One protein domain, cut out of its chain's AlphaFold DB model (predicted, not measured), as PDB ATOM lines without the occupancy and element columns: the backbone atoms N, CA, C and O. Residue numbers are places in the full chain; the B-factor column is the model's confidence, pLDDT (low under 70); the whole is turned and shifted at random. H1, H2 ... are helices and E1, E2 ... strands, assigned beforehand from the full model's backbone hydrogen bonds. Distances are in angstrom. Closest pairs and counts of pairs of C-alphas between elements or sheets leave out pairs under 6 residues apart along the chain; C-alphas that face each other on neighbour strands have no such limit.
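What this domain is: This is residues 25 to 72 of the 331 residues of the protein "Bro-N domain-containing protein" of Fischerella major NIES-592 (UniProt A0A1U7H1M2). A small sheet of three short antiparallel strands, two hairpins in a row, makes one end of this model, and a single helix, H1, stands off to the other end, joined to it by six residues and not lying over the sheet. The 48 printed residues hold E1, E2, E3 and then H1 along the chain, with the sheet in the order E1, E2, E3. The class is mixed, helices and strands, with 22 residues in named elements, under half of the printed part. The whole is compact, with a radius of gyration of the C-alphas of 10.8 A, yet elongated in outline, spanning 34 by 20 by 17 A.

How they stand to each other: Look first at the inner strand E2, residues 41 to 44. Edge strand E1, residues 32 to 34, is its antiparallel neighbour at 153 degrees, with N 33 and O 43 within hydrogen-bond range at 2.9 A. Edge strand E3, residues 49 to 52, is antiparallel to E2 at 138 degrees, with N 42 and O 51 2.9 A apart. E1, E2 and E3 form a meander, each strand the antiparallel neighbour of the one before. Helix H1, residues 59 to 69, is not on the sheet, and it is apart from E1 and E2. In H1 every O i to N i+4 pair is within hydrogen-bond range.

Where its parts are: Find C-alpha 32 at (-23.727, -1.603, -11.289), where E1 begins its 6.5 A. E2 covers 9.7 A and E3 10.2 A. From C-alpha 59 at (-31.616, -9.156, -22.720), H1 runs 16.0 A to C-alpha 69 at (-38.293, -1.177, -10.548).

The domain as a whole: The C-alphas farthest apart, those of Gly 38 and Glu 72, are 34.4 A apart. The printed part has no cut, and no link is long. The mean pLDDT of the printed part is 71.6; look for values under 70 at residues 59 to 61 and 63 to 72.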
ATOM      1  N   THR A  25     -25.244   0.706 -21.304       81.81
ATOM      2  CA  THR A  25     -24.074  -0.019 -20.792       81.81
ATOM      3  C   THR A  25     -24.220  -0.299 -19.299       81.81
ATOM      4  O   THR A  25     -25.180   0.141 -18.664       81.81
ATOM      5  N   CYS A  26     -23.300  -1.068 -18.713       79.44
ATOM      6  CA  CYS A  26     -23.272  -1.252 -17.261       79.44
ATOM      7  C   CYS A  26     -23.078   0.076 -16.511       79.44
ATOM      8  O   CYS A  26     -23.622   0.213 -15.424       79.44
ATOM      9  N   ALA A  27     -22.400   1.067 -17.100       79.44
ATOM     10  CA  ALA A  27     -22.285   2.416 -16.538       79.44
ATOM     11  C   ALA A  27     -23.646   3.078 -16.262       79.44
ATOM     12  O   ALA A  27     -23.793   3.809 -15.288       79.44
ATOM     13  N   ASP A  28     -24.640   2.778 -17.100       76.06
ATOM     14  CA  ASP A  28     -25.992   3.342 -17.038       76.06
ATOM     15  C   ASP A  28     -26.959   2.456 -16.222       76.06
ATOM     16  O   ASP A  28     -28.171   2.672 -16.242       76.06
ATOM     17  N   CYS A  29     -26.451   1.405 -15.567       73.75
ATOM     18  CA  CYS A  29     -27.252   0.431 -14.828       73.75
ATOM     19  C   CYS A  29     -27.352   0.807 -13.339       73.75
ATOM     20  O   CYS A  29     -26.311   0.896 -12.683       73.75
ATOM     21  N   PRO A  30     -28.564   0.907 -12.757       73.44
ATOM     22  CA  PRO A  30     -28.734   1.216 -11.332       73.44
ATOM     23  C   PRO A  30     -28.131   0.151 -10.394       73.44
ATOM     24  O   PRO A  30     -27.805   0.446  -9.247       73.44
ATOM     25  N   PHE A  31     -27.910  -1.073 -10.890       75.25
ATOM     26  CA  PHE A  31     -27.348  -2.202 -10.132       75.25
ATOM     27  C   PHE A  31     -25.850  -2.436 -10.371       75.25
ATOM     28  O   PHE A  31     -25.309  -3.473  -9.970       75.25
ATOM     29  N   TYR A  32     -25.165  -1.520 -11.056       81.69
ATOM     30  CA  TYR A  32     -23.727  -1.603 -11.289       81.69
ATOM     31  C   TYR A  32     -22.963  -0.670 -10.347       81.69
ATOM     32  O   TYR A  32     -23.256   0.517 -10.241       81.69
ATOM     33  N   LYS A  33     -21.936  -1.208  -9.683       83.88
ATOM     34  CA  LYS A  33     -21.032  -0.437  -8.821       83.88
ATOM     35  C   LYS A  33     -19.631  -0.416  -9.408       83.88
ATOM     36  O   LYS A  33     -18.938  -1.429  -9.376       83.88
ATOM     37  N   ALA A  34     -19.209   0.739  -9.910       82.88
ATOM     38  CA  ALA A  34     -17.848   0.937 -10.397       82.88
ATOM     39  C   ALA A  34     -16.818   0.808  -9.261       82.88
ATOM     40  O   ALA A  34     -17.067   1.200  -8.118       82.88
ATOM     41  N   HIS A  35     -15.642   0.276  -9.580       84.19
ATOM     42  CA  HIS A  35     -14.484   0.334  -8.699       84.19
ATOM     43  C   HIS A  35     -13.770   1.683  -8.864       84.19
ATOM     44  O   HIS A  35     -13.430   2.087  -9.976       84.19
ATOM     45  N   ASN A  36     -13.478   2.369  -7.756       70.19
ATOM     46  CA  ASN A  36     -12.739   3.642  -7.751       70.19
ATOM     47  C   ASN A  36     -11.213   3.443  -7.868       70.19
ATOM     48  O   ASN A  36     -10.434   4.152  -7.238       70.19
ATOM     49  N   ASP A  37     -10.780   2.452  -8.646       76.56
ATOM     50  CA  ASP A  37      -9.374   2.087  -8.864       76.56
ATOM     51  C   ASP A  37      -8.859   2.496 -10.259       76.56
ATOM     52  O   ASP A  37      -7.716   2.214 -10.616       76.56
ATOM     53  N   GLY A  38      -9.696   3.170 -11.060       73.00
ATOM     54  CA  GLY A  38      -9.371   3.612 -12.419       73.00
ATOM     55  C   GLY A  38      -9.427   2.504 -13.477       73.00
ATOM     56  O   GLY A  38      -9.126   2.766 -14.642       73.00
ATOM     57  N   THR A  39      -9.832   1.278 -13.120       72.56
ATOM     58  CA  THR A  39      -9.751   0.111 -14.018       72.56
ATOM     59  C   THR A  39     -10.949  -0.071 -14.957       72.56
ATOM     60  O   THR A  39     -10.975  -1.039 -15.717       72.56
ATOM     61  N   LYS A  40     -11.922   0.859 -14.972       80.44
ATOM     62  CA  LYS A  40     -13.158   0.785 -15.794       80.44
ATOM     63  C   LYS A  40     -13.936  -0.532 -15.603       80.44
ATOM     64  O   LYS A  40     -14.635  -1.011 -16.502       80.44
ATOM     65  N   ASN A  41     -13.793  -1.126 -14.418       80.25
ATOM     66  CA  ASN A  41     -14.454  -2.349 -13.981       80.25
ATOM     67  C   ASN A  41     -15.337  -2.059 -12.769       80.25
ATOM     68  O   ASN A  41     -15.190  -1.040 -12.092       80.25
ATOM     69  N   GLY A  42     -16.243  -2.983 -12.486       84.19
ATOM     70  CA  GLY A  42     -17.142  -2.883 -11.358       84.19
ATOM     71  C   GLY A  42     -17.848  -4.193 -11.068       84.19
ATOM     72  O   GLY A  42     -17.606  -5.228 -11.697       84.19
ATOM     73  N   TRP A  43     -18.743  -4.136 -10.096       82.81
ATOM     74  CA  TRP A  43     -19.552  -5.259  -9.665       82.81
ATOM     75  C   TRP A  43     -20.985  -5.111 -10.169       82.81
ATOM     76  O   TRP A  43     -21.636  -4.096  -9.919       82.81
ATOM     77  N   CYS A  44     -21.487  -6.133 -10.858       82.88
ATOM     78  CA  CYS A  44     -22.899  -6.255 -11.191       82.88
ATOM     79  C   CYS A  44     -23.620  -6.914 -10.015       82.88
ATOM     80  O   CYS A  44     -23.437  -8.106  -9.761       82.88
ATOM     81  N   GLN A  45     -24.448  -6.152  -9.300       74.81
ATOM     82  CA  GLN A  45     -25.213  -6.677  -8.167       74.81
ATOM     83  C   GLN A  45     -26.345  -7.609  -8.620       74.81
ATOM     84  O   GLN A  45     -26.652  -8.562  -7.916       74.81
ATOM     85  N   LEU A  46     -26.892  -7.385  -9.818       72.88
ATOM     86  CA  LEU A  46     -28.017  -8.141 -10.379       72.88
ATOM     87  C   LEU A  46     -27.696  -9.625 -10.612       72.88
ATOM     88  O   LEU A  46     -28.496 -10.504 -10.326       72.88
ATOM     89  N   PHE A  47     -26.487  -9.906 -11.096       76.62
ATOM     90  CA  PHE A  47     -26.017 -11.262 -11.402       76.62
ATOM     91  C   PHE A  47     -24.802 -11.668 -10.565       76.62
ATOM     92  O   PHE A  47     -24.144 -12.658 -10.876       76.62
ATOM     93  N   ASN A  48     -24.475 -10.873  -9.546       76.56
ATOM     94  CA  ASN A  48     -23.412 -11.120  -8.578       76.56
ATOM     95  C   ASN A  48     -22.055 -11.524  -9.201       76.56
ATOM     96  O   ASN A  48     -21.462 -12.533  -8.818       76.56
ATOM     97  N   HIS A  49     -21.572 -10.757 -10.186       80.50
ATOM     98  CA  HIS A  49     -20.289 -11.010 -10.858       80.50
ATOM     99  C   HIS A  49     -19.588  -9.722 -11.318       80.50
ATOM    100  O   HIS A  49     -20.176  -8.639 -11.344       80.50
ATOM    101  N   PHE A  50     -18.319  -9.849 -11.718       81.69
ATOM    102  CA  PHE A  50     -17.526  -8.745 -12.267       81.69
ATOM    103  C   PHE A  50     -17.972  -8.357 -13.677       81.69
ATOM    104  O   PHE A  50     -17.980  -9.190 -14.581       81.69
ATOM    105  N   ALA A  51     -18.243  -7.069 -13.884       82.50
ATOM    106  CA  ALA A  51     -18.637  -6.517 -15.174       82.50
ATOM    107  C   ALA A  51     -17.755  -5.320 -15.560       82.50
ATOM    108  O   ALA A  51     -17.207  -4.621 -14.706       82.50
ATOM    109  N   ARG A  52     -17.613  -5.086 -16.868       81.56
ATOM    110  CA  ARG A  52     -16.924  -3.902 -17.408       81.56
ATOM    111  C   ARG A  52     -17.920  -2.770 -17.598       81.56
ATOM    112  O   ARG A  52     -19.028  -3.011 -18.067       81.56
ATOM    113  N   GLU A  53     -17.480  -1.544 -17.349       80.56
ATOM    114  CA  GLU A  53     -18.309  -0.335 -17.421       80.56
ATOM    115  C   GLU A  53     -19.027  -0.181 -18.775       80.56
ATOM    116  O   GLU A  53     -20.232   0.053 -18.815       80.56
ATOM    117  N   TYR A  54     -18.324  -0.423 -19.887       79.69
ATOM    118  CA  TYR A  54     -18.870  -0.276 -21.247       79.69
ATOM    119  C   TYR A  54     -19.422  -1.568 -21.860       79.69
ATOM    120  O   TYR A  54     -19.652  -1.629 -23.070       79.69
ATOM    121  N   HIS A  55     -19.590  -2.633 -21.073       78.69
ATOM    122  CA  HIS A  55     -20.237  -3.834 -21.590       78.69
ATOM    123  C   HIS A  55     -21.718  -3.545 -21.879       78.69
ATOM    124  O   HIS A  55     -22.383  -2.848 -21.110       78.69
ATOM    125  N   GLN A  56     -22.227  -4.055 -23.002       77.56
ATOM    126  CA  GLN A  56     -23.628  -3.874 -23.380       77.56
ATOM    127  C   GLN A  56     -24.522  -4.727 -22.485       77.56
ATOM    128  O   GLN A  56     -24.234  -5.898 -22.247       77.56
ATOM    129  N   GLN A  57     -25.619  -4.149 -22.001       74.50
ATOM    130  CA  GLN A  57     -26.616  -4.920 -21.266       74.50
ATOM    131  C   GLN A  57     -27.179  -6.032 -22.159       74.50
ATOM    132  O   GLN A  57     -27.516  -5.802 -23.323       74.50
ATOM    133  N   THR A  58     -27.251  -7.252 -21.625       75.25
ATOM    134  CA  THR A  58     -27.900  -8.373 -22.309       75.25
ATOM    135  C   THR A  58     -29.414  -8.284 -22.130       75.25
ATOM    136  O   THR A  58     -29.911  -7.546 -21.276       75.25
ATOM    137  N   GLN A  59     -30.165  -9.070 -22.903       65.62
ATOM    138  CA  GLN A  59     -31.616  -9.156 -22.720       65.62
ATOM    139  C   GLN A  59     -31.987  -9.633 -21.306       65.62
ATOM    140  O   GLN A  59     -32.977  -9.174 -20.750       65.62
ATOM    141  N   ASP A  60     -31.156 -10.483 -20.696       65.81
ATOM    142  CA  ASP A  60     -31.330 -10.912 -19.306       65.81
ATOM    143  C   ASP A  60     -31.156  -9.743 -18.327       65.81
ATOM    144  O   ASP A  60     -31.948  -9.616 -17.399       65.81
ATOM    145  N   CYS A  61     -30.185  -8.846 -18.555       68.25
ATOM    146  CA  CYS A  61     -30.043  -7.620 -17.761       68.25
ATOM    147  C   CYS A  61     -31.295  -6.748 -17.843       68.25
ATOM    148  O   CYS A  61     -31.787  -6.294 -16.820       68.25
ATOM    149  N   ILE A  62     -31.812  -6.528 -19.052       70.81
ATOM    150  CA  ILE A  62     -32.999  -5.694 -19.272       70.81
ATOM    151  C   ILE A  62     -34.209  -6.289 -18.542       70.81
ATOM    152  O   ILE A  62     -34.941  -5.566 -17.874       70.81
ATOM    153  N   ASN A  63     -34.379  -7.610 -18.628       59.72
ATOM    154  CA  ASN A  63     -35.484  -8.310 -17.983       59.72
ATOM    155  C   ASN A  63     -35.398  -8.254 -16.451       59.72
ATOM    156  O   ASN A  63     -36.409  -8.031 -15.803       59.72
ATOM    157  N   GLU A  64     -34.216  -8.451 -15.866       64.56
ATOM    158  CA  GLU A  64     -34.035  -8.434 -14.406       64.56
ATOM    159  C   GLU A  64     -34.121  -7.009 -13.818       64.56
ATOM    160  O   GLU A  64     -34.651  -6.834 -12.727       64.56
ATOM    161  N   ILE A  65     -33.681  -5.973 -14.548       64.56
ATOM    162  CA  ILE A  65     -33.827  -4.564 -14.119       64.56
ATOM    163  C   ILE A  65     -35.303  -4.141 -14.117       64.56
ATOM    164  O   ILE A  65     -35.758  -3.512 -13.162       64.56
ATOM    165  N   ALA A  66     -36.059  -4.525 -15.151       57.50
ATOM    166  CA  ALA A  66     -37.498  -4.264 -15.213       57.50
ATOM    167  C   ALA A  66     -38.244  -4.899 -14.025       57.50
ATOM    168  O   ALA A  66     -39.131  -4.279 -13.453       57.50
ATOM    169  N   VAL A  67     -37.819  -6.090 -13.586       51.66
ATOM    170  CA  VAL A  67     -38.395  -6.777 -12.417       51.66
ATOM    171  C   VAL A  67     -38.165  -6.003 -11.115       51.66
ATOM    172  O   VAL A  67     -39.015  -6.044 -10.234       51.66
ATOM    173  N   THR A  68     -37.038  -5.300 -10.969       47.38
ATOM    174  CA  THR A  68     -36.684  -4.605  -9.719       47.38
ATOM    175  C   THR A  68     -37.309  -3.219  -9.540       47.38
ATOM    176  O   THR A  68     -37.513  -2.815  -8.399       47.38
ATOM    177  N   GLU A  69     -37.623  -2.494 -10.619       41.56
ATOM    178  CA  GLU A  69     -38.293  -1.177 -10.548       41.56
ATOM    179  C   GLU A  69     -39.822  -1.308 -10.380       41.56
ATOM    180  O   GLU A  69     -40.464  -0.416  -9.837       41.56
ATOM    181  N   GLU A  70     -40.414  -2.441 -10.768       41.03
ATOM    182  CA  GLU A  70     -41.866  -2.679 -10.712       41.03
ATOM    183  C   GLU A  70     -42.380  -3.132  -9.326       41.03
ATOM    184  O   GLU A  70     -43.587  -3.253  -9.131       41.03
ATOM    185  N   VAL A  71     -41.507  -3.364  -8.336       38.09
ATOM    186  CA  VAL A  71     -41.908  -3.872  -7.003       38.09
ATOM    187  C   VAL A  71     -42.585  -2.796  -6.132       38.09
ATOM    188  O   VAL A  71     -43.345  -3.142  -5.229       38.09
ATOM    189  N   GLU A  72     -42.369  -1.500  -6.391       29.94
ATOM    190  CA  GLU A  72     -42.827  -0.416  -5.498       29.94
ATOM    191  C   GLU A  72     -44.237   0.158  -5.798       29.94
ATOM    192  O   GLU A  72     -44.815   0.783  -4.912       29.94
TER     193      GLU A  72